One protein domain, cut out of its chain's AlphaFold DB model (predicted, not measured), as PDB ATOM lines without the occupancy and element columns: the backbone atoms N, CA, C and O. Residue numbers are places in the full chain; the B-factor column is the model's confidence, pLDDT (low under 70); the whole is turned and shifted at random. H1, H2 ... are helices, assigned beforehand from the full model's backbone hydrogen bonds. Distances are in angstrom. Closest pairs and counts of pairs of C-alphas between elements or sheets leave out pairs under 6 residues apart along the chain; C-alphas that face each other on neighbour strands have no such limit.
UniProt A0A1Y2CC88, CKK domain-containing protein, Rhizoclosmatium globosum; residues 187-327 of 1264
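What this domain is: This is residues 187 to 327 of the 1264 residues of the protein "CKK domain-containing protein" of Rhizoclosmatium globosum (UniProt A0A1Y2CC88). The longest helix, H7, makes a small core with H1 and H4, each of the three packing on the other two. H2 folds back on H1 as a helical hairpin, H5 packs on H4, and H3 bridges from H2 at its one end to H6 at its other; a long loop between H4 and H5 reaches its far tip near Glu 269. The printed part has 141 residues with seven named helices, H1 to H7 in order along the chain, and no named strand: all helix. It is compact, with a radius of gyration of the C-alphas of 13.9 A, and rounded, spanning 37 by 36 by 32 A.

Where its parts are: H7, residues 311 to 327, measures 24.7 A from first to last C-alpha and ends at C-alpha 327 (5.952, -29.255, 10.595). H1, residues 188 to 202, begins at C-alpha 188 (-3.464, -9.960, 11.768) and measures 21.2 A. H4, residues 243 to 253, measures 15.3 A. H2, residues 210 to 225, measures 22.5 A, and H6, residues 293 to 305, 18.0 A. H3, residues 234 to 241, and H5, residues 278 to 285, measure 10.2 A and 10.6 A.

How they stand to each other: H1 and H4 are the hubs, touching three helices each. H7 touches H4 at a shallow tilt of 22 degrees, the same way, with the C-alphas of Val 252 and Ser 325 closest at 5.6 A. H7 touches H1 at a steep tilt of 47 degrees; the closest C-alphas, of Phe 188 and Ser 315, are 6.4 A apart. H1 touches H4 at a steep tilt of 65 degrees, closest at the C-alphas of Val 199 and Ala 248, 5.8 A. The hairpin of H1 and H2 has a shallow tilt of 32 degrees, only just short of steep, with the C-alphas of Leu 196 and Ile 220 closest at 6.5 A. H5 touches H4, the C-alphas of His 246 and Phe 279 being closest at 4.8 A. H3 only just touches H2, with 3 pairs of C-alphas within 8 A, the closest Met 219 and Val 235 at 5.8 A. H6 touches H3 with residues 302 to 304 alone, closest at the C-alphas of His 241 and Val 303, 5.5 A. The helix packing is part aligned, part crossed. Every O i to N i+4 pair is within hydrogen-bond range in H1 to H6, and 12 of 13 are in H7.

The domain as a whole: The C-alphas farthest apart, of Glu 269 and Arg 327, are 38.3 A apart. The printed part has no cut. The link from H4 to H5, residues 254 to 277, is long. Mean pLDDT of the printed part is 85.7; it is under 70 at residues 232, 256 to 258, 268 to 273 and 276.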
ATOM      1  N   ALA A 187      -5.356 -10.056   7.885       85.62
ATOM      2  CA  ALA A 187      -4.973 -11.329   8.487       85.62
ATOM      3  C   ALA A 187      -4.616 -11.219   9.979       85.62
ATOM      4  O   ALA A 187      -4.801 -12.195  10.704       85.62
ATOM      5  N   PHE A 188      -4.112 -10.071  10.454       89.69
ATOM      6  CA  PHE A 188      -3.464  -9.960  11.768       89.69
ATOM      7  C   PHE A 188      -4.392 -10.368  12.914       89.69
ATOM      8  O   PHE A 188      -4.028 -11.195  13.748       89.69
ATOM      9  N   LYS A 189      -5.638  -9.884  12.904       89.12
ATOM     10  CA  LYS A 189      -6.643 -10.247  13.912       89.12
ATOM     11  C   LYS A 189      -6.982 -11.744  13.903       89.12
ATOM     12  O   LYS A 189      -7.108 -12.339  14.973       89.12
ATOM     13  N   SER A 190      -7.075 -12.374  12.730       90.00
ATOM     14  CA  SER A 190      -7.270 -13.828  12.615       90.00
ATOM     15  C   SER A 190      -6.035 -14.611  13.092       90.00
ATOM     16  O   SER A 190      -6.183 -15.659  13.716       90.00
ATOM     17  N   SER A 191      -4.823 -14.087  12.865       93.06
ATOM     18  CA  SER A 191      -3.554 -14.655  13.344       93.06
ATOM     19  C   SER A 191      -3.409 -14.574  14.866       93.06
ATOM     20  O   SER A 191      -3.039 -15.559  15.503       93.06
ATOM     21  N   VAL A 192      -3.763 -13.441  15.479       93.50
ATOM     22  CA  VAL A 192      -3.799 -13.289  16.944       93.50
ATOM     23  C   VAL A 192      -4.893 -14.177  17.551       93.50
ATOM     24  O   VAL A 192      -4.645 -14.850  18.549       93.50
ATOM     25  N   ARG A 193      -6.077 -14.274  16.923       92.81
ATOM     26  CA  ARG A 193      -7.136 -15.194  17.373       92.81
ATOM     27  C   ARG A 193      -6.688 -16.657  17.298       92.81
ATOM     28  O   ARG A 193      -6.979 -17.415  18.221       92.81
ATOM     29  N   TRP A 194      -5.950 -17.047  16.254       94.62
ATOM     30  CA  TRP A 194      -5.305 -18.361  16.188       94.62
ATOM     31  C   TRP A 194      -4.319 -18.568  17.341       94.62
ATOM     32  O   TRP A 194      -4.436 -19.574  18.031       94.62
ATOM     33  N   LEU A 195      -3.408 -17.619  17.588       96.12
ATOM     34  CA  LEU A 195      -2.372 -17.735  18.621       96.12
ATOM     35  C   LEU A 195      -2.983 -17.973  20.008       96.12
ATOM     36  O   LEU A 195      -2.605 -18.916  20.700       96.12
ATOM     37  N   LEU A 196      -3.963 -17.148  20.389       95.38
ATOM     38  CA  LEU A 196      -4.637 -17.261  21.682       95.38
ATOM     39  C   LEU A 196      -5.375 -18.609  21.805       95.38
ATOM     40  O   LEU A 196      -5.237 -19.306  22.810       95.38
ATOM     41  N   MET A 197      -6.101 -19.025  20.760       93.25
ATOM     42  CA  MET A 197      -6.813 -20.312  20.728       93.25
ATOM     43  C   MET A 197      -5.869 -21.527  20.723       93.25
ATOM     44  O   MET A 197      -6.215 -22.561  21.292       93.25
ATOM     45  N   PHE A 198      -4.698 -21.418  20.092       94.31
ATOM     46  CA  PHE A 198      -3.660 -22.449  20.071       94.31
ATOM     47  C   PHE A 198      -3.076 -22.646  21.474       94.31
ATOM     48  O   PHE A 198      -3.101 -23.763  21.993       94.31
ATOM     49  N   VAL A 199      -2.669 -21.556  22.138       95.19
ATOM     50  CA  VAL A 199      -2.173 -21.622  23.521       95.19
ATOM     51  C   VAL A 199      -3.259 -22.134  24.472       95.19
ATOM     52  O   VAL A 199      -2.978 -23.038  25.254       95.19
ATOM     53  N   LYS A 200      -4.520 -21.683  24.345       94.31
ATOM     54  CA  LYS A 200      -5.628 -22.145  25.207       94.31
ATOM     55  C   LYS A 200      -5.843 -23.656  25.137       94.31
ATOM     56  O   LYS A 200      -6.115 -24.278  26.161       94.31
ATOM     57  N   ARG A 201      -5.707 -24.269  23.955       91.69
ATOM     58  CA  ARG A 201      -5.776 -25.737  23.823       91.69
ATOM     59  C   ARG A 201      -4.615 -26.418  24.534       91.69
ATOM     60  O   ARG A 201      -4.830 -27.430  25.191       91.69
ATOM     61  N   GLY A 202      -3.415 -25.857  24.430       90.44
ATOM     62  CA  GLY A 202      -2.209 -26.376  25.069       90.44
ATOM     63  C   GLY A 202      -2.057 -26.067  26.564       90.44
ATOM     64  O   GLY A 202      -1.145 -26.599  27.188       90.44
ATOM     65  N   CYS A 203      -2.951 -25.291  27.188       89.50
ATOM     66  CA  CYS A 203      -2.902 -25.002  28.631       89.50
ATOM     67  C   CYS A 203      -2.991 -26.241  29.549       89.50
ATOM     68  O   CYS A 203      -2.742 -26.114  30.742       89.50
ATOM     69  N   HIS A 204      -3.340 -27.423  29.023       85.44
ATOM     70  CA  HIS A 204      -3.278 -28.698  29.753       85.44
ATOM     71  C   HIS A 204      -1.890 -29.370  29.694       85.44
ATOM     72  O   HIS A 204      -1.597 -30.246  30.502       85.44
ATOM     73  N   THR A 205      -1.061 -28.993  28.716       86.44
ATOM     74  CA  THR A 205       0.324 -29.453  28.521       86.44
ATOM     75  C   THR A 205       1.310 -28.476  29.167       86.44
ATOM     76  O   THR A 205       2.305 -28.881  29.758       86.44
ATOM     77  N   LEU A 206       1.013 -27.175  29.082       86.56
ATOM     78  CA  LEU A 206       1.734 -26.111  29.775       86.56
ATOM     79  C   LEU A 206       1.418 -26.115  31.273       86.56
ATOM     80  O   LEU A 206       0.254 -26.155  31.668       86.56
ATOM     81  N   LYS A 207       2.442 -25.910  32.107       85.94
ATOM     82  CA  LYS A 207       2.279 -25.536  33.519       85.94
ATOM     83  C   LYS A 207       1.715 -24.108  33.603       85.94
ATOM     84  O   LYS A 207       2.469 -23.160  33.767       85.94
ATOM     85  N   THR A 208       0.407 -23.935  33.431       88.56
ATOM     86  CA  THR A 208      -0.262 -22.616  33.419       88.56
ATOM     87  C   THR A 208      -1.063 -22.416  34.702       88.56
ATOM     88  O   THR A 208      -1.751 -23.340  35.133       88.56
ATOM     89  N   SER A 209      -1.023 -21.228  35.312       90.94
ATOM     90  CA  SER A 209      -1.895 -20.942  36.463       90.94
ATOM     91  C   SER A 209      -3.360 -20.759  36.039       90.94
ATOM     92  O   SER A 209      -3.643 -20.331  34.919       90.94
ATOM     93  N   GLU A 210      -4.307 -20.997  36.952       91.12
ATOM     94  CA  GLU A 210      -5.738 -20.721  36.731       91.12
ATOM     95  C   GLU A 210      -5.991 -19.245  36.354       91.12
ATOM     96  O   GLU A 210      -6.810 -18.952  35.482       91.12
ATOM     97  N   LYS A 211      -5.223 -18.313  36.939       91.06
ATOM     98  CA  LYS A 211      -5.266 -16.879  36.605       91.06
ATOM     99  C   LYS A 211      -4.818 -16.628  35.162       91.06
ATOM    100  O   LYS A 211      -5.480 -15.876  34.450       91.06
ATOM    101  N   GLY A 212      -3.742 -17.281  34.723       91.06
ATOM    102  CA  GLY A 212      -3.245 -17.215  33.348       91.06
ATOM    103  C   GLY A 212      -4.238 -17.813  32.349       91.06
ATOM    104  O   GLY A 212      -4.565 -17.174  31.351       91.06
ATOM    105  N   VAL A 213      -4.802 -18.989  32.645       93.44
ATOM    106  CA  VAL A 213      -5.866 -19.589  31.820       93.44
ATOM    107  C   VAL A 213      -7.040 -18.622  31.681       93.44
ATOM    108  O   VAL A 213      -7.444 -18.339  30.556       93.44
ATOM    109  N   LYS A 214      -7.527 -18.039  32.784       93.31
ATOM    110  CA  LYS A 214      -8.639 -17.083  32.744       93.31
ATOM    111  C   LYS A 214      -8.322 -15.824  31.927       93.31
ATOM    112  O   LYS A 214      -9.133 -15.449  31.087       93.31
ATOM    113  N   GLN A 215      -7.145 -15.211  32.105       93.62
ATOM    114  CA  GLN A 215      -6.705 -14.072  31.280       93.62
ATOM    115  C   GLN A 215      -6.760 -14.397  29.780       93.62
ATOM    116  O   GLN A 215      -7.115 -13.544  28.966       93.62
ATOM    117  N   LEU A 216      -6.419 -15.633  29.414       94.25
ATOM    118  CA  LEU A 216      -6.464 -16.106  28.039       94.25
ATOM    119  C   LEU A 216      -7.899 -16.351  27.542       94.25
ATOM    120  O   LEU A 216      -8.178 -16.075  26.377       94.25
ATOM    121  N   GLU A 217      -8.822 -16.804  28.398       94.19
ATOM    122  CA  GLU A 217     -10.255 -16.858  28.065       94.19
ATOM    123  C   GLU A 217     -10.832 -15.453  27.843       94.19
ATOM    124  O   GLU A 217     -11.394 -15.198  26.779       94.19
ATOM    125  N   ASP A 218     -10.598 -14.526  28.779       93.31
ATOM    126  CA  ASP A 218     -11.055 -13.133  28.699       93.31
ATOM    127  C   ASP A 218     -10.551 -12.461  27.395       93.31
ATOM    128  O   ASP A 218     -11.318 -11.823  26.671       93.31
ATOM    129  N   MET A 219      -9.274 -12.655  27.025       94.44
ATOM    130  CA  MET A 219      -8.710 -12.150  25.760       94.44
ATOM    131  C   MET A 219      -9.329 -12.778  24.504       94.44
ATOM    132  O   MET A 219      -9.464 -12.101  23.479       94.44
ATOM    133  N   ILE A 220      -9.694 -14.061  24.558       92.69
ATOM    134  CA  ILE A 220     -10.334 -14.761  23.439       92.69
ATOM    135  C   ILE A 220     -11.749 -14.229  23.217       92.69
ATOM    136  O   ILE A 220     -12.103 -13.931  22.075       92.69
ATOM    137  N   ASP A 221     -12.522 -14.027  24.279       91.75
ATOM    138  CA  ASP A 221     -13.872 -13.473  24.176       91.75
ATOM    139  C   ASP A 221     -13.834 -12.025  23.651       91.75
ATOM    140  O   ASP A 221     -14.614 -11.656  22.769       91.75
ATOM    141  N   ILE A 222     -12.843 -11.227  24.068       91.12
ATOM    142  CA  ILE A 222     -12.602  -9.861  23.568       91.12
ATOM    143  C   ILE A 222     -12.296  -9.831  22.050       91.12
ATOM    144  O   ILE A 222     -12.879  -9.024  21.309       91.12
ATOM    145  N   ILE A 223     -11.424 -10.712  21.538       90.19
ATOM    146  CA  ILE A 223     -11.089 -10.769  20.095       90.19
ATOM    147  C   ILE A 223     -12.138 -11.524  19.249       90.19
ATOM    148  O   ILE A 223     -12.138 -11.436  18.012       90.19
ATOM    149  N   GLN A 224     -13.044 -12.269  19.892       87.38
ATOM    150  CA  GLN A 224     -14.220 -12.869  19.256       87.38
ATOM    151  C   GLN A 224     -15.404 -11.900  19.178       87.38
ATOM    152  O   GLN A 224     -16.080 -11.895  18.151       87.38
ATOM    153  N   ALA A 225     -15.641 -11.057  20.188       86.38
ATOM    154  CA  ALA A 225     -16.753 -10.104  20.207       86.38
ATOM    155  C   ALA A 225     -16.544  -8.911  19.252       86.38
ATOM    156  O   ALA A 225     -17.452  -8.534  18.509       86.38
ATOM    157  N   SER A 226     -15.339  -8.340  19.242       81.88
ATOM    158  CA  SER A 226     -15.004  -7.106  18.515       81.88
ATOM    159  C   SER A 226     -15.056  -7.226  16.979       81.88
ATOM    160  O   SER A 226     -14.659  -8.247  16.413       81.88
ATOM    161  N   ASP A 227     -15.470  -6.163  16.277       77.88
ATOM    162  CA  ASP A 227     -15.506  -6.070  14.803       77.88
ATOM    163  C   ASP A 227     -15.479  -4.596  14.331       77.88
ATOM    164  O   ASP A 227     -16.311  -3.821  14.806       77.88
ATOM    165  N   PRO A 228     -14.585  -4.175  13.413       73.12
ATOM    166  CA  PRO A 228     -13.411  -4.900  12.915       73.12
ATOM    167  C   PRO A 228     -12.222  -4.840  13.887       73.12
ATOM    168  O   PRO A 228     -11.414  -5.767  13.913       73.12
ATOM    169  N   LEU A 229     -12.155  -3.791  14.710       83.88
ATOM    170  CA  LEU A 229     -11.011  -3.372  15.531       83.88
ATOM    171  C   LEU A 229     -10.569  -4.425  16.560       83.88
ATOM    172  O   LEU A 229     -11.366  -5.262  16.988       83.88
ATOM    173  N   ILE A 230      -9.305  -4.383  16.981       84.62
ATOM    174  CA  ILE A 230      -8.840  -5.032  18.214       84.62
ATOM    175  C   ILE A 230      -8.990  -3.981  19.325       84.62
ATOM    176  O   ILE A 230      -8.325  -2.951  19.256       84.62
ATOM    177  N   PRO A 231      -9.877  -4.168  20.312       78.31
ATOM    178  CA  PRO A 231     -10.155  -3.132  21.297       78.31
ATOM    179  C   PRO A 231      -8.977  -2.930  22.256       78.31
ATOM    180  O   PRO A 231      -8.121  -3.805  22.419       78.31
ATOM    181  N   ALA A 232      -8.992  -1.768  22.905       65.81
ATOM    182  CA  ALA A 232      -8.061  -1.357  23.945       65.81
ATOM    183  C   ALA A 232      -7.791  -2.444  25.009       65.81
ATOM    184  O   ALA A 232      -8.692  -3.188  25.411       65.81
ATOM    185  N   GLY A 233      -6.559  -2.487  25.525       78.25
ATOM    186  CA  GLY A 233      -6.202  -3.282  26.706       78.25
ATOM    187  C   GLY A 233      -5.500  -4.628  26.436       78.25
ATOM    188  O   GLY A 233      -4.393  -4.643  25.887       78.25
ATOM    189  N   PRO A 234      -6.040  -5.768  26.923       87.19
ATOM    190  CA  PRO A 234      -5.225  -6.927  27.297       87.19
ATOM    191  C   PRO A 234      -4.556  -7.644  26.120       87.19
ATOM    192  O   PRO A 234      -3.429  -8.110  26.263       87.19
ATOM    193  N   VAL A 235      -5.198  -7.695  24.947       90.12
ATOM    194  CA  VAL A 235      -4.678  -8.431  23.780       90.12
ATOM    195  C   VAL A 235      -3.332  -7.865  23.315       90.12
ATOM    196  O   VAL A 235      -2.366  -8.615  23.194       90.12
ATOM    197  N   ILE A 236      -3.237  -6.548  23.101       88.38
ATOM    198  CA  ILE A 236      -1.988  -5.901  22.664       88.38
ATOM    199  C   ILE A 236      -0.931  -5.954  23.777       88.38
ATOM    200  O   ILE A 236       0.225  -6.275  23.509       88.38
ATOM    201  N   SER A 237      -1.340  -5.748  25.033       86.81
ATOM    202  CA  SER A 237      -0.456  -5.850  26.206       86.81
ATOM    203  C   SER A 237       0.195  -7.239  26.335       86.81
ATOM    204  O   SER A 237       1.397  -7.343  26.575       86.81
ATOM    205  N   SER A 238      -0.556  -8.318  26.083       90.06
ATOM    206  CA  SER A 238      -0.027  -9.690  26.101       90.06
ATOM    207  C   SER A 238       0.963  -9.975  24.963       90.06
ATOM    208  O   SER A 238       1.979 -10.643  25.174       90.06
ATOM    209  N   LEU A 239       0.707  -9.433  23.765       90.75
ATOM    210  CA  LEU A 239       1.613  -9.557  22.619       90.75
ATOM    211  C   LEU A 239       2.936  -8.805  22.854       90.75
ATOM    212  O   LEU A 239       3.992  -9.344  22.529       90.75
ATOM    213  N   ALA A 240       2.891  -7.605  23.444       87.19
ATOM    214  CA  ALA A 240       4.084  -6.835  23.814       87.19
ATOM    215  C   ALA A 240       4.880  -7.505  24.952       87.19
ATOM    216  O   ALA A 240       6.104  -7.581  24.895       87.19
ATOM    217  N   HIS A 241       4.193  -8.074  25.950       86.44
ATOM    218  CA  HIS A 241       4.825  -8.798  27.059       86.44
ATOM    219  C   HIS A 241       5.536 -10.100  26.624       86.44
ATOM    220  O   HIS A 241       6.432 -10.587  27.315       86.44
ATOM    221  N   GLY A 242       5.154 -10.686  25.483       89.44
ATOM    222  CA  GLY A 242       5.850 -11.819  24.862       89.44
ATOM    223  C   GLY A 242       5.611 -13.195  25.506       89.44
ATOM    224  O   GLY A 242       5.915 -14.213  24.881       89.44
ATOM    225  N   ALA A 243       5.005 -13.259  26.698       89.94
ATOM    226  CA  ALA A 243       4.650 -14.507  27.387       89.94
ATOM    227  C   ALA A 243       3.828 -15.463  26.498       89.94
ATOM    228  O   ALA A 243       4.098 -16.664  26.444       89.94
ATOM    229  N   ILE A 244       2.879 -14.922  25.723       93.38
ATOM    230  CA  ILE A 244       2.040 -15.693  24.793       93.38
ATOM    231  C   ILE A 244       2.848 -16.334  23.646       93.38
ATOM    232  O   ILE A 244       2.547 -17.453  23.228       93.38
ATOM    233  N   TYR A 245       3.923 -15.687  23.179       93.94
ATOM    234  CA  TYR A 245       4.833 -16.258  22.179       93.94
ATOM    235  C   TYR A 245       5.748 -17.328  22.772       93.94
ATOM    236  O   TYR A 245       6.052 -18.310  22.096       93.94
ATOM    237  N   HIS A 246       6.170 -17.168  24.027       91.19
ATOM    238  CA  HIS A 246       6.956 -18.179  24.731       91.19
ATOM    239  C   HIS A 246       6.128 -19.450  24.983       91.19
ATOM    240  O   HIS A 246       6.570 -20.544  24.639       91.19
ATOM    241  N   ALA A 247       4.883 -19.295  25.442       92.69
ATOM    242  CA  ALA A 247       3.912 -20.379  25.579       92.69
ATOM    243  C   ALA A 247       3.663 -21.118  24.253       92.69
ATOM    244  O   ALA A 247       3.699 -22.347  24.199       92.69
ATOM    245  N   ALA A 248       3.478 -20.368  23.160       94.38
ATOM    246  CA  ALA A 248       3.346 -20.943  21.826       94.38
ATOM    247  C   ALA A 248       4.630 -21.657  21.366       94.38
ATOM    248  O   ALA A 248       4.530 -22.705  20.743       94.38
ATOM    249  N   CYS A 249       5.827 -21.160  21.701       92.81
ATOM    250  CA  CYS A 249       7.082 -21.860  21.402       92.81
ATOM    251  C   CYS A 249       7.207 -23.192  22.147       92.81
ATOM    252  O   CYS A 249       7.648 -24.161  21.535       92.81
ATOM    253  N   ILE A 250       6.809 -23.260  23.421       91.00
ATOM    254  CA  ILE A 250       6.829 -24.511  24.197       91.00
ATOM    255  C   ILE A 250       5.882 -25.537  23.562       91.00
ATOM    256  O   ILE A 250       6.296 -26.655  23.269       91.00
ATOM    257  N   LEU A 251       4.643 -25.126  23.268       92.19
ATOM    258  CA  LEU A 251       3.624 -25.972  22.632       92.19
ATOM    259  C   LEU A 251       3.931 -26.360  21.189       92.19
ATOM    260  O   LEU A 251       3.470 -27.395  20.720       92.19
ATOM    261  N   VAL A 252       4.660 -25.519  20.457       92.50
ATOM    262  CA  VAL A 252       5.127 -25.874  19.122       92.50
ATOM    263  C   VAL A 252       6.286 -26.849  19.236       92.50
ATOM    264  O   VAL A 252       6.213 -27.896  18.615       92.50
ATOM    265  N   PHE A 253       7.359 -26.537  19.963       90.44
ATOM    266  CA  PHE A 253       8.637 -27.255  19.851       90.44
ATOM    267  C   PHE A 253       8.863 -28.369  20.879       90.44
ATOM    268  O   PHE A 253       9.991 -28.867  20.949       90.44
ATOM    269  N   ASP A 254       7.834 -28.720  21.655       83.75
ATOM    270  CA  ASP A 254       7.852 -29.762  22.692       83.75
ATOM    271  C   ASP A 254       9.033 -29.592  23.669       83.75
ATOM    272  O   ASP A 254       9.665 -30.553  24.101       83.75
ATOM    273  N   THR A 255       9.404 -28.340  23.964       75.31
ATOM    274  CA  THR A 255      10.585 -28.044  24.780       75.31
ATOM    275  C   THR A 255      10.274 -28.235  26.254       75.31
ATOM    276  O   THR A 255       9.468 -27.487  26.809       75.31
ATOM    277  N   GLU A 256      10.976 -29.167  26.895       63.78
ATOM    278  CA  GLU A 256      11.021 -29.306  28.349       63.78
ATOM    279  C   GLU A 256      11.621 -28.036  28.974       63.78
ATOM    280  O   GLU A 256      12.836 -27.858  29.048       63.78
ATOM    281  N   ILE A 257      10.749 -27.114  29.388       62.31
ATOM    282  CA  ILE A 257      11.111 -25.921  30.152       62.31
ATOM    283  C   ILE A 257      10.224 -25.894  31.393       62.31
ATOM    284  O   ILE A 257       9.000 -25.830  31.294       62.31
ATOM    285  N   ASP A 258      10.843 -25.919  32.573       61.25
ATOM    286  CA  ASP A 258      10.144 -25.974  33.865       61.25
ATOM    287  C   ASP A 258       9.456 -24.652  34.272       61.25
ATOM    288  O   ASP A 258       8.908 -24.528  35.367       61.25
ATOM    289  N   THR A 259       9.455 -23.653  33.384       71.50
ATOM    290  CA  THR A 259       8.825 -22.346  33.586       71.50
ATOM    291  C   THR A 259       7.303 -22.454  33.601       71.50
ATOM    292  O   THR A 259       6.651 -22.463  32.554       71.50
ATOM    293  N   THR A 260       6.727 -22.452  34.801       79.94
ATOM    294  CA  THR A 260       5.299 -22.187  35.002       79.94
ATOM    295  C   THR A 260       4.931 -20.817  34.420       79.94
ATOM    296  O   THR A 260       5.568 -19.805  34.720       79.94
ATOM    297  N   ILE A 261       3.889 -20.772  33.590       86.19
ATOM    298  CA  ILE A 261       3.309 -19.535  33.068       86.19
ATOM    299  C   ILE A 261       2.243 -19.069  34.055       86.19
ATOM    300  O   ILE A 261       1.112 -19.563  34.081       86.19
ATOM    301  N   GLU A 262       2.635 -18.135  34.917       84.06
ATOM    302  CA  GLU A 262       1.748 -17.576  35.935       84.06
ATOM    303  C   GLU A 262       0.665 -16.697  35.299       84.06
ATOM    304  O   GLU A 262      -0.516 -16.857  35.610       84.06
ATOM    305  N   GLU A 263       1.055 -15.803  34.389       88.31
ATOM    306  CA  GLU A 263       0.191 -14.798  33.762       88.31
ATOM    307  C   GLU A 263       0.607 -14.536  32.307       88.31
ATOM    308  O   GLU A 263       1.771 -14.697  31.939       88.31
ATOM    309  N   PHE A 264      -0.351 -14.107  31.482       90.25
ATOM    310  CA  PHE A 264      -0.113 -13.648  30.106       90.25
ATOM    311  C   PHE A 264      -0.127 -12.120  29.977       90.25
ATOM    312  O   PHE A 264       0.169 -11.597  28.901       90.25
ATOM    313  N   LEU A 265      -0.482 -11.410  31.050       88.94
ATOM    314  CA  LEU A 265      -0.485  -9.952  31.143       88.94
ATOM    315  C   LEU A 265       0.616  -9.489  32.111       88.94
ATOM    316  O   LEU A 265       0.839 -10.151  33.125       88.94
ATOM    317  N   PRO A 266       1.290  -8.358  31.839       82.31
ATOM    318  CA  PRO A 266       2.340  -7.848  32.714       82.31
ATOM    319  C   PRO A 266       1.766  -7.383  34.062       82.31
ATOM    320  O   PRO A 266       0.792  -6.628  34.110       82.31
ATOM    321  N   THR A 267       2.397  -7.784  35.170       77.50
ATOM    322  CA  THR A 267       2.056  -7.266  36.506       77.50
ATOM    323  C   THR A 267       2.711  -5.899  36.751       77.50
ATOM    324  O   THR A 267       3.700  -5.544  36.105       77.50
ATOM    325  N   ARG A 268       2.180  -5.116  37.702       62.50
ATOM    326  CA  ARG A 268       2.773  -3.822  38.105       62.50
ATOM    327  C   ARG A 268       4.069  -3.946  38.913       62.50
ATOM    328  O   ARG A 268       4.786  -2.960  39.036       62.50
ATOM    329  N   GLU A 269       4.310  -5.099  39.526       61.03
ATOM    330  CA  GLU A 269       5.375  -5.287  40.523       61.03
ATOM    331  C   GLU A 269       6.643  -5.876  39.891       61.03
ATOM    332  O   GLU A 269       7.758  -5.520  40.273       61.03
ATOM    333  N   ASP A 270       6.478  -6.705  38.858       61.97
ATOM    334  CA  ASP A 270       7.571  -7.161  38.008       61.97
ATOM    335  C   ASP A 270       8.183  -5.956  37.260       61.97
ATOM    336  O   ASP A 270       7.530  -5.389  36.385       61.97
ATOM    337  N   LYS A 271       9.438  -5.578  37.550       60.09
ATOM    338  CA  LYS A 271      10.165  -4.505  36.826       60.09
ATOM    339  C   LYS A 271      10.757  -4.923  35.474       60.09
ATOM    340  O   LYS A 271      11.167  -4.071  34.701       60.09
ATOM    341  N   VAL A 272      10.837  -6.224  35.212       64.62
ATOM    342  CA  VAL A 272      11.406  -6.822  33.991       64.62
ATOM    343  C   VAL A 272      10.398  -7.848  33.470       64.62
ATOM    344  O   VAL A 272       9.551  -8.329  34.228       64.62
ATOM    345  N   SER A 273      10.413  -8.189  32.181       68.81
ATOM    346  CA  SER A 273       9.636  -9.343  31.709       68.81
ATOM    347  C   SER A 273      10.232 -10.654  32.237       68.81
ATOM    348  O   SER A 273      11.406 -10.937  32.006       68.81
ATOM    349  N   LYS A 274       9.406 -11.499  32.876       73.31
ATOM    350  CA  LYS A 274       9.761 -12.885  33.260       73.31
ATOM    351  C   LYS A 274      10.183 -13.750  32.060       73.31
ATOM    352  O   LYS A 274      10.832 -14.776  32.242       73.31
ATOM    353  N   TYR A 275       9.851 -13.324  30.839       73.69
ATOM    354  CA  TYR A 275      10.158 -14.012  29.586       73.69
ATOM    355  C   TYR A 275      10.869 -13.039  28.620       73.69
ATOM    356  O   TYR A 275      10.234 -12.542  27.686       73.69
ATOM    357  N   PRO A 276      12.169 -12.727  28.825       69.00
ATOM    358  CA  PRO A 276      12.905 -11.696  28.076       69.00
ATOM    359  C   PRO A 276      13.225 -12.147  26.639       69.00
ATOM    360  O   PRO A 276      14.336 -12.563  26.309       69.00
ATOM    361  N   ALA A 277      12.192 -12.130  25.795       80.88
ATOM    362  CA  ALA A 277      12.172 -12.531  24.390       80.88
ATOM    363  C   ALA A 277      12.761 -13.922  24.063       80.88
ATOM    364  O   ALA A 277      13.172 -14.178  22.931       80.88
ATOM    365  N   LEU A 278      12.715 -14.864  25.016       83.00
ATOM    366  CA  LEU A 278      13.172 -16.258  24.852       83.00
ATOM    367  C   LEU A 278      12.585 -16.950  23.604       83.00
ATOM    368  O   LEU A 278      13.233 -17.793  22.988       83.00
ATOM    369  N   PHE A 279      11.372 -16.564  23.194       89.69
ATOM    370  CA  PHE A 279      10.725 -17.051  21.974       89.69
ATOM    371  C   PHE A 279      11.508 -16.717  20.688       89.69
ATOM    372  O   PHE A 279      11.532 -17.539  19.774       89.69
ATOM    373  N   LEU A 280      12.193 -15.563  20.619       90.88
ATOM    374  CA  LEU A 280      13.050 -15.199  19.482       90.88
ATOM    375  C   LEU A 280      14.223 -16.168  19.362       90.88
ATOM    376  O   LEU A 280      14.533 -16.634  18.267       90.88
ATOM    377  N   GLU A 281      14.860 -16.500  20.488       87.50
ATOM    378  CA  GLU A 281      15.956 -17.464  20.502       87.50
ATOM    379  C   GLU A 281      15.493 -18.860  20.107       87.50
ATOM    380  O   GLU A 281      16.160 -19.489  19.292       87.50
ATOM    381  N   THR A 282      14.359 -19.339  20.625       89.56
ATOM    382  CA  THR A 282      13.828 -20.658  20.253       89.56
ATOM    383  C   THR A 282      13.491 -20.720  18.763       89.56
ATOM    384  O   THR A 282      13.918 -21.654  18.086       89.56
ATOM    385  N   LEU A 283      12.799 -19.716  18.214       90.88
ATOM    386  CA  LEU A 283      12.470 -19.671  16.785       90.88
ATOM    387  C   LEU A 283      13.724 -19.567  15.898       90.88
ATOM    388  O   LEU A 283      13.783 -20.225  14.860       90.88
ATOM    389  N   GLN A 284      14.739 -18.799  16.308       90.12
ATOM    390  CA  GLN A 284      16.005 -18.668  15.576       90.12
ATOM    391  C   GLN A 284      16.843 -19.956  15.642       90.12
ATOM    392  O   GLN A 284      17.268 -20.460  14.604       90.12
ATOM    393  N   LYS A 285      17.012 -20.551  16.832       89.62
ATOM    394  CA  LYS A 285      17.720 -21.832  17.047       89.62
ATOM    395  C   LYS A 285      17.060 -22.999  16.301       89.62
ATOM    396  O   LYS A 285      17.745 -23.938  15.913       89.62
ATOM    397  N   ARG A 286      15.741 -22.942  16.076       90.00
ATOM    398  CA  ARG A 286      14.975 -23.922  15.282       90.00
ATOM    399  C   ARG A 286      14.889 -23.580  13.781       90.00
ATOM    400  O   ARG A 286      14.250 -24.324  13.047       90.00
ATOM    401  N   GLY A 287      15.502 -22.485  13.316       88.69
ATOM    402  CA  GLY A 287      15.539 -22.094  11.898       88.69
ATOM    403  C   GLY A 287      14.256 -21.460  11.338       88.69
ATOM    404  O   GLY A 287      14.157 -21.261  10.131       88.69
ATOM    405  N   PHE A 288      13.283 -21.121  12.189       87.75
ATOM    406  CA  PHE A 288      12.010 -20.509  11.780       87.75
ATOM    407  C   PHE A 288      12.036 -18.975  11.765       87.75
ATOM    408  O   PHE A 288      11.141 -18.371  11.183       87.75
ATOM    409  N   LEU A 289      13.029 -18.326  12.383       88.00
ATOM    410  CA  LEU A 289      13.118 -16.863  12.437       88.00
ATOM    411  C   LEU A 289      14.542 -16.363  12.167       88.00
ATOM    412  O   LEU A 289      15.444 -16.541  12.982       88.00
ATOM    413  N   ASP A 290      14.714 -15.684  11.035       83.00
ATOM    414  CA  ASP A 290      15.945 -14.991  10.647       83.00
ATOM    415  C   ASP A 290      15.812 -13.488  10.948       83.00
ATOM    416  O   ASP A 290      15.344 -12.702  10.121       83.00
ATOM    417  N   PHE A 291      16.158 -13.101  12.180       82.06
ATOM    418  CA  PHE A 291      16.316 -11.704  12.587       82.06
ATOM    419  C   PHE A 291      17.806 -11.359  12.700       82.06
ATOM    420  O   PHE A 291      18.563 -12.039  13.397       82.06
ATOM    421  N   ARG A 292      18.203 -10.242  12.073       75.19
ATOM    422  CA  ARG A 292      19.491  -9.573  12.322       75.19
ATOM    423  C   ARG A 292      19.644  -9.258  13.809       75.19
ATOM    424  O   ARG A 292      18.662  -8.840  14.419       75.19
ATOM    425  N   ALA A 293      20.871  -9.361  14.332       76.12
ATOM    426  CA  ALA A 293      21.212  -9.079  15.733       76.12
ATOM    427  C   ALA A 293      20.538  -7.797  16.254       76.12
ATOM    428  O   ALA A 293      19.574  -7.901  16.998       76.12
ATOM    429  N   GLY A 294      20.882  -6.618  15.722       76.38
ATOM    430  CA  GLY A 294      20.313  -5.349  16.200       76.38
ATOM    431  C   GLY A 294      18.777  -5.229  16.166       76.38
ATOM    432  O   GLY A 294      18.226  -4.478  16.959       76.38
ATOM    433  N   LEU A 295      18.059  -5.981  15.316       79.19
ATOM    434  CA  LEU A 295      16.588  -6.035  15.383       79.19
ATOM    435  C   LEU A 295      16.098  -7.028  16.445       79.19
ATOM    436  O   LEU A 295      15.127  -6.749  17.140       79.19
ATOM    437  N   LYS A 296      16.746  -8.190  16.568       84.19
ATOM    438  CA  LYS A 296      16.473  -9.155  17.641       84.19
ATOM    439  C   LYS A 296      16.698  -8.514  19.011       84.19
ATOM    440  O   LYS A 296      15.872  -8.710  19.895       84.19
ATOM    441  N   ASP A 297      17.781  -7.761  19.148       83.94
ATOM    442  CA  ASP A 297      18.170  -7.076  20.373       83.94
ATOM    443  C   ASP A 297      17.168  -5.945  20.663       83.94
ATOM    444  O   ASP A 297      16.500  -6.000  21.688       83.94
ATOM    445  N   ALA A 298      16.866  -5.069  19.694       83.19
ATOM    446  CA  ALA A 298      15.822  -4.049  19.857       83.19
ATOM    447  C   ALA A 298      14.434  -4.622  20.228       83.19
ATOM    448  O   ALA A 298      13.734  -4.039  21.051       83.19
ATOM    449  N   VAL A 299      14.017  -5.767  19.668       86.56
ATOM    450  CA  VAL A 299      12.750  -6.427  20.057       86.56
ATOM    451  C   VAL A 299      12.858  -7.094  21.435       86.56
ATOM    452  O   VAL A 299      11.867  -7.153  22.162       86.56
ATOM    453  N   LYS A 300      14.039  -7.580  21.833       87.00
ATOM    454  CA  LYS A 300      14.293  -8.109  23.181       87.00
ATOM    455  C   LYS A 300      14.225  -7.011  24.239       87.00
ATOM    456  O   LYS A 300      13.623  -7.243  25.289       87.00
ATOM    457  N   ASP A 301      14.760  -5.838  23.937       84.25
ATOM    458  CA  ASP A 301      14.675  -4.652  24.783       84.25
ATOM    459  C   ASP A 301      13.209  -4.196  24.870       84.25
ATOM    460  O   ASP A 301      12.648  -4.158  25.961       84.25
ATOM    461  N   MET A 302      12.509  -4.056  23.733       83.81
ATOM    462  CA  MET A 302      11.075  -3.711  23.707       83.81
ATOM    463  C   MET A 302      10.194  -4.670  24.532       83.81
ATOM    464  O   MET A 302       9.322  -4.219  25.271       83.81
ATOM    465  N   VAL A 303      10.435  -5.987  24.467       85.25
ATOM    466  CA  VAL A 303       9.730  -6.997  25.290       85.25
ATOM    467  C   VAL A 303      10.096  -6.900  26.777       85.25
ATOM    468  O   VAL A 303       9.265  -7.208  27.636       85.25
ATOM    469  N   SER A 304      11.324  -6.489  27.100       83.25
ATOM    470  CA  SER A 304      11.795  -6.320  28.482       83.25
ATOM    471  C   SER A 304      11.174  -5.078  29.124       83.25
ATOM    472  O   SER A 304      10.607  -5.188  30.215       83.25
ATOM    473  N   ASP A 305      11.183  -3.963  28.388       78.06
ATOM    474  CA  ASP A 305      10.594  -2.660  28.727       78.06
ATOM    475  C   ASP A 305       9.060  -2.650  28.612       78.06
ATOM    476  O   ASP A 305       8.390  -1.744  29.106       78.06
ATOM    477  N   ARG A 306       8.485  -3.665  27.947       73.94
ATOM    478  CA  ARG A 306       7.047  -3.813  27.629       73.94
ATOM    479  C   ARG A 306       6.502  -2.709  26.721       73.94
ATOM    480  O   ARG A 306       5.294  -2.460  26.695       73.94
ATOM    481  N   THR A 307       7.381  -2.069  25.957       73.38
ATOM    482  CA  THR A 307       6.988  -1.134  24.901       73.38
ATOM    483  C   THR A 307       6.357  -1.909  23.734       73.38
ATOM    484  O   THR A 307       6.662  -3.087  23.520       73.38
ATOM    485  N   PRO A 308       5.416  -1.304  22.986       74.50
ATOM    486  CA  PRO A 308       4.803  -1.973  21.853       74.50
ATOM    487  C   PRO A 308       5.825  -2.067  20.721       74.50
ATOM    488  O   PRO A 308       6.721  -1.230  20.594       74.50
ATOM    489  N   PHE A 309       5.642  -3.032  19.829       80.62
ATOM    490  CA  PHE A 309       6.408  -3.091  18.594       80.62
ATOM    491  C   PHE A 309       5.492  -3.280  17.385       80.62
ATOM    492  O   PHE A 309       4.273  -3.405  17.497       80.62
ATOM    493  N   TYR A 310       6.070  -3.171  16.193       83.94
ATOM    494  CA  TYR A 310       5.300  -3.020  14.961       83.94
ATOM    495  C   TYR A 310       4.425  -4.247  14.671       83.94
ATOM    496  O   TYR A 310       4.858  -5.388  14.850       83.94
ATOM    497  N   GLU A 311       3.217  -4.011  14.140       86.56
ATOM    498  CA  GLU A 311       2.265  -5.049  13.701       86.56
ATOM    499  C   GLU A 311       2.943  -6.107  12.826       86.56
ATOM    500  O   GLU A 311       2.642  -7.290  12.933       86.56
ATOM    501  N   SER A 312       3.911  -5.701  12.004       84.31
ATOM    502  CA  SER A 312       4.709  -6.580  11.154       84.31
ATOM    503  C   SER A 312       5.643  -7.519  11.903       84.31
ATOM    504  O   SER A 312       5.809  -8.658  11.479       84.31
ATOM    505  N   ILE A 313       6.249  -7.076  13.004       88.56
ATOM    506  CA  ILE A 313       7.130  -7.902  13.833       88.56
ATOM    507  C   ILE A 313       6.261  -8.928  14.568       88.56
ATOM    508  O   ILE A 313       6.521 -10.127  14.463       88.56
ATOM    509  N   HIS A 314       5.161  -8.482  15.190       90.81
ATOM    510  CA  HIS A 314       4.137  -9.371  15.750       90.81
ATOM    511  C   HIS A 314       3.612 -10.369  14.699       90.81
ATOM    512  O   HIS A 314       3.541 -11.568  14.966       90.81
ATOM    513  N   SER A 315       3.304  -9.904  13.482       90.56
ATOM    514  CA  SER A 315       2.848 -10.741  12.364       90.56
ATOM    515  C   SER A 315       3.899 -11.768  11.965       90.56
ATOM    516  O   SER A 315       3.572 -12.943  11.879       90.56
ATOM    517  N   LYS A 316       5.165 -11.373  11.789       89.00
ATOM    518  CA  LYS A 316       6.261 -12.269  11.390       89.00
ATOM    519  C   LYS A 316       6.549 -13.333  12.454       89.00
ATOM    520  O   LYS A 316       6.842 -14.475  12.107       89.00
ATOM    521  N   ILE A 317       6.432 -12.992  13.740       92.94
ATOM    522  CA  ILE A 317       6.523 -13.965  14.841       92.94
ATOM    523  C   ILE A 317       5.364 -14.969  14.748       92.94
ATOM    524  O   ILE A 317       5.598 -16.177  14.796       92.94
ATOM    525  N   ILE A 318       4.125 -14.496  14.555       94.69
ATOM    526  CA  ILE A 318       2.948 -15.373  14.476       94.69
ATOM    527  C   ILE A 318       2.966 -16.233  13.202       94.69
ATOM    528  O   ILE A 318       2.736 -17.432  13.298       94.69
ATOM    529  N   GLU A 319       3.294 -15.683  12.029       92.25
ATOM    530  CA  GLU A 319       3.446 -16.437  10.774       92.25
ATOM    531  C   GLU A 319       4.410 -17.614  10.937       92.25
ATOM    532  O   GLU A 319       4.095 -18.733  10.531       92.25
ATOM    533  N   ASN A 320       5.559 -17.381  11.575       92.75
ATOM    534  CA  ASN A 320       6.558 -18.420  11.794       92.75
ATOM    535  C   ASN A 320       6.142 -19.431  12.874       92.75
ATOM    536  O   ASN A 320       6.478 -20.605  12.740       92.75
ATOM    537  N   LEU A 321       5.350 -19.038  13.879       94.75
ATOM    538  CA  LEU A 321       4.710 -19.974  14.816       94.75
ATOM    539  C   LEU A 321       3.648 -20.851  14.127       94.75
ATOM    540  O   LEU A 321       3.624 -22.060  14.353       94.75
ATOM    541  N   ILE A 322       2.813 -20.280  13.249       93.81
ATOM    542  CA  ILE A 322       1.832 -21.042  12.456       93.81
ATOM    543  C   ILE A 322       2.577 -22.034  11.544       93.81
ATOM    544  O   ILE A 322       2.264 -23.224  11.548       93.81
ATOM    545  N   ASN A 323       3.612 -21.580  10.832       91.44
ATOM    546  CA  ASN A 323       4.458 -22.422   9.981       91.44
ATOM    547  C   ASN A 323       5.166 -23.543  10.776       91.44
ATOM    548  O   ASN A 323       5.179 -24.698  10.359       91.44
ATOM    549  N   ALA A 324       5.682 -23.252  11.973       92.62
ATOM    550  CA  ALA A 324       6.310 -24.255  12.836       92.62
ATOM    551  C   ALA A 324       5.315 -25.275  13.429       92.62
ATOM    552  O   ALA A 324       5.684 -26.433  13.661       92.62
ATOM    553  N   SER A 325       4.046 -24.886  13.615       92.00
ATOM    554  CA  SER A 325       2.960 -25.812  13.977       92.00
ATOM    555  C   SER A 325       2.579 -26.771  12.836       92.00
ATOM    556  O   SER A 325       2.071 -27.859  13.091       92.00
ATOM    557  N   LEU A 326       2.884 -26.413  11.580       91.44
ATOM    558  CA  LEU A 326       2.632 -27.240  10.395       91.44
ATOM    559  C   LEU A 326       3.711 -28.294  10.115       91.44
ATOM    560  O   LEU A 326       3.511 -29.115   9.224       91.44
ATOM    561  N   ARG A 327       4.825 -28.331  10.866       89.31
ATOM    562  CA  ARG A 327       5.952 -29.255  10.595       89.31
ATOM    563  C   ARG A 327       5.555 -30.737  10.522       89.31
ATOM    564  O   ARG A 327       6.253 -31.526   9.897       89.31
TER     565      ARG A 327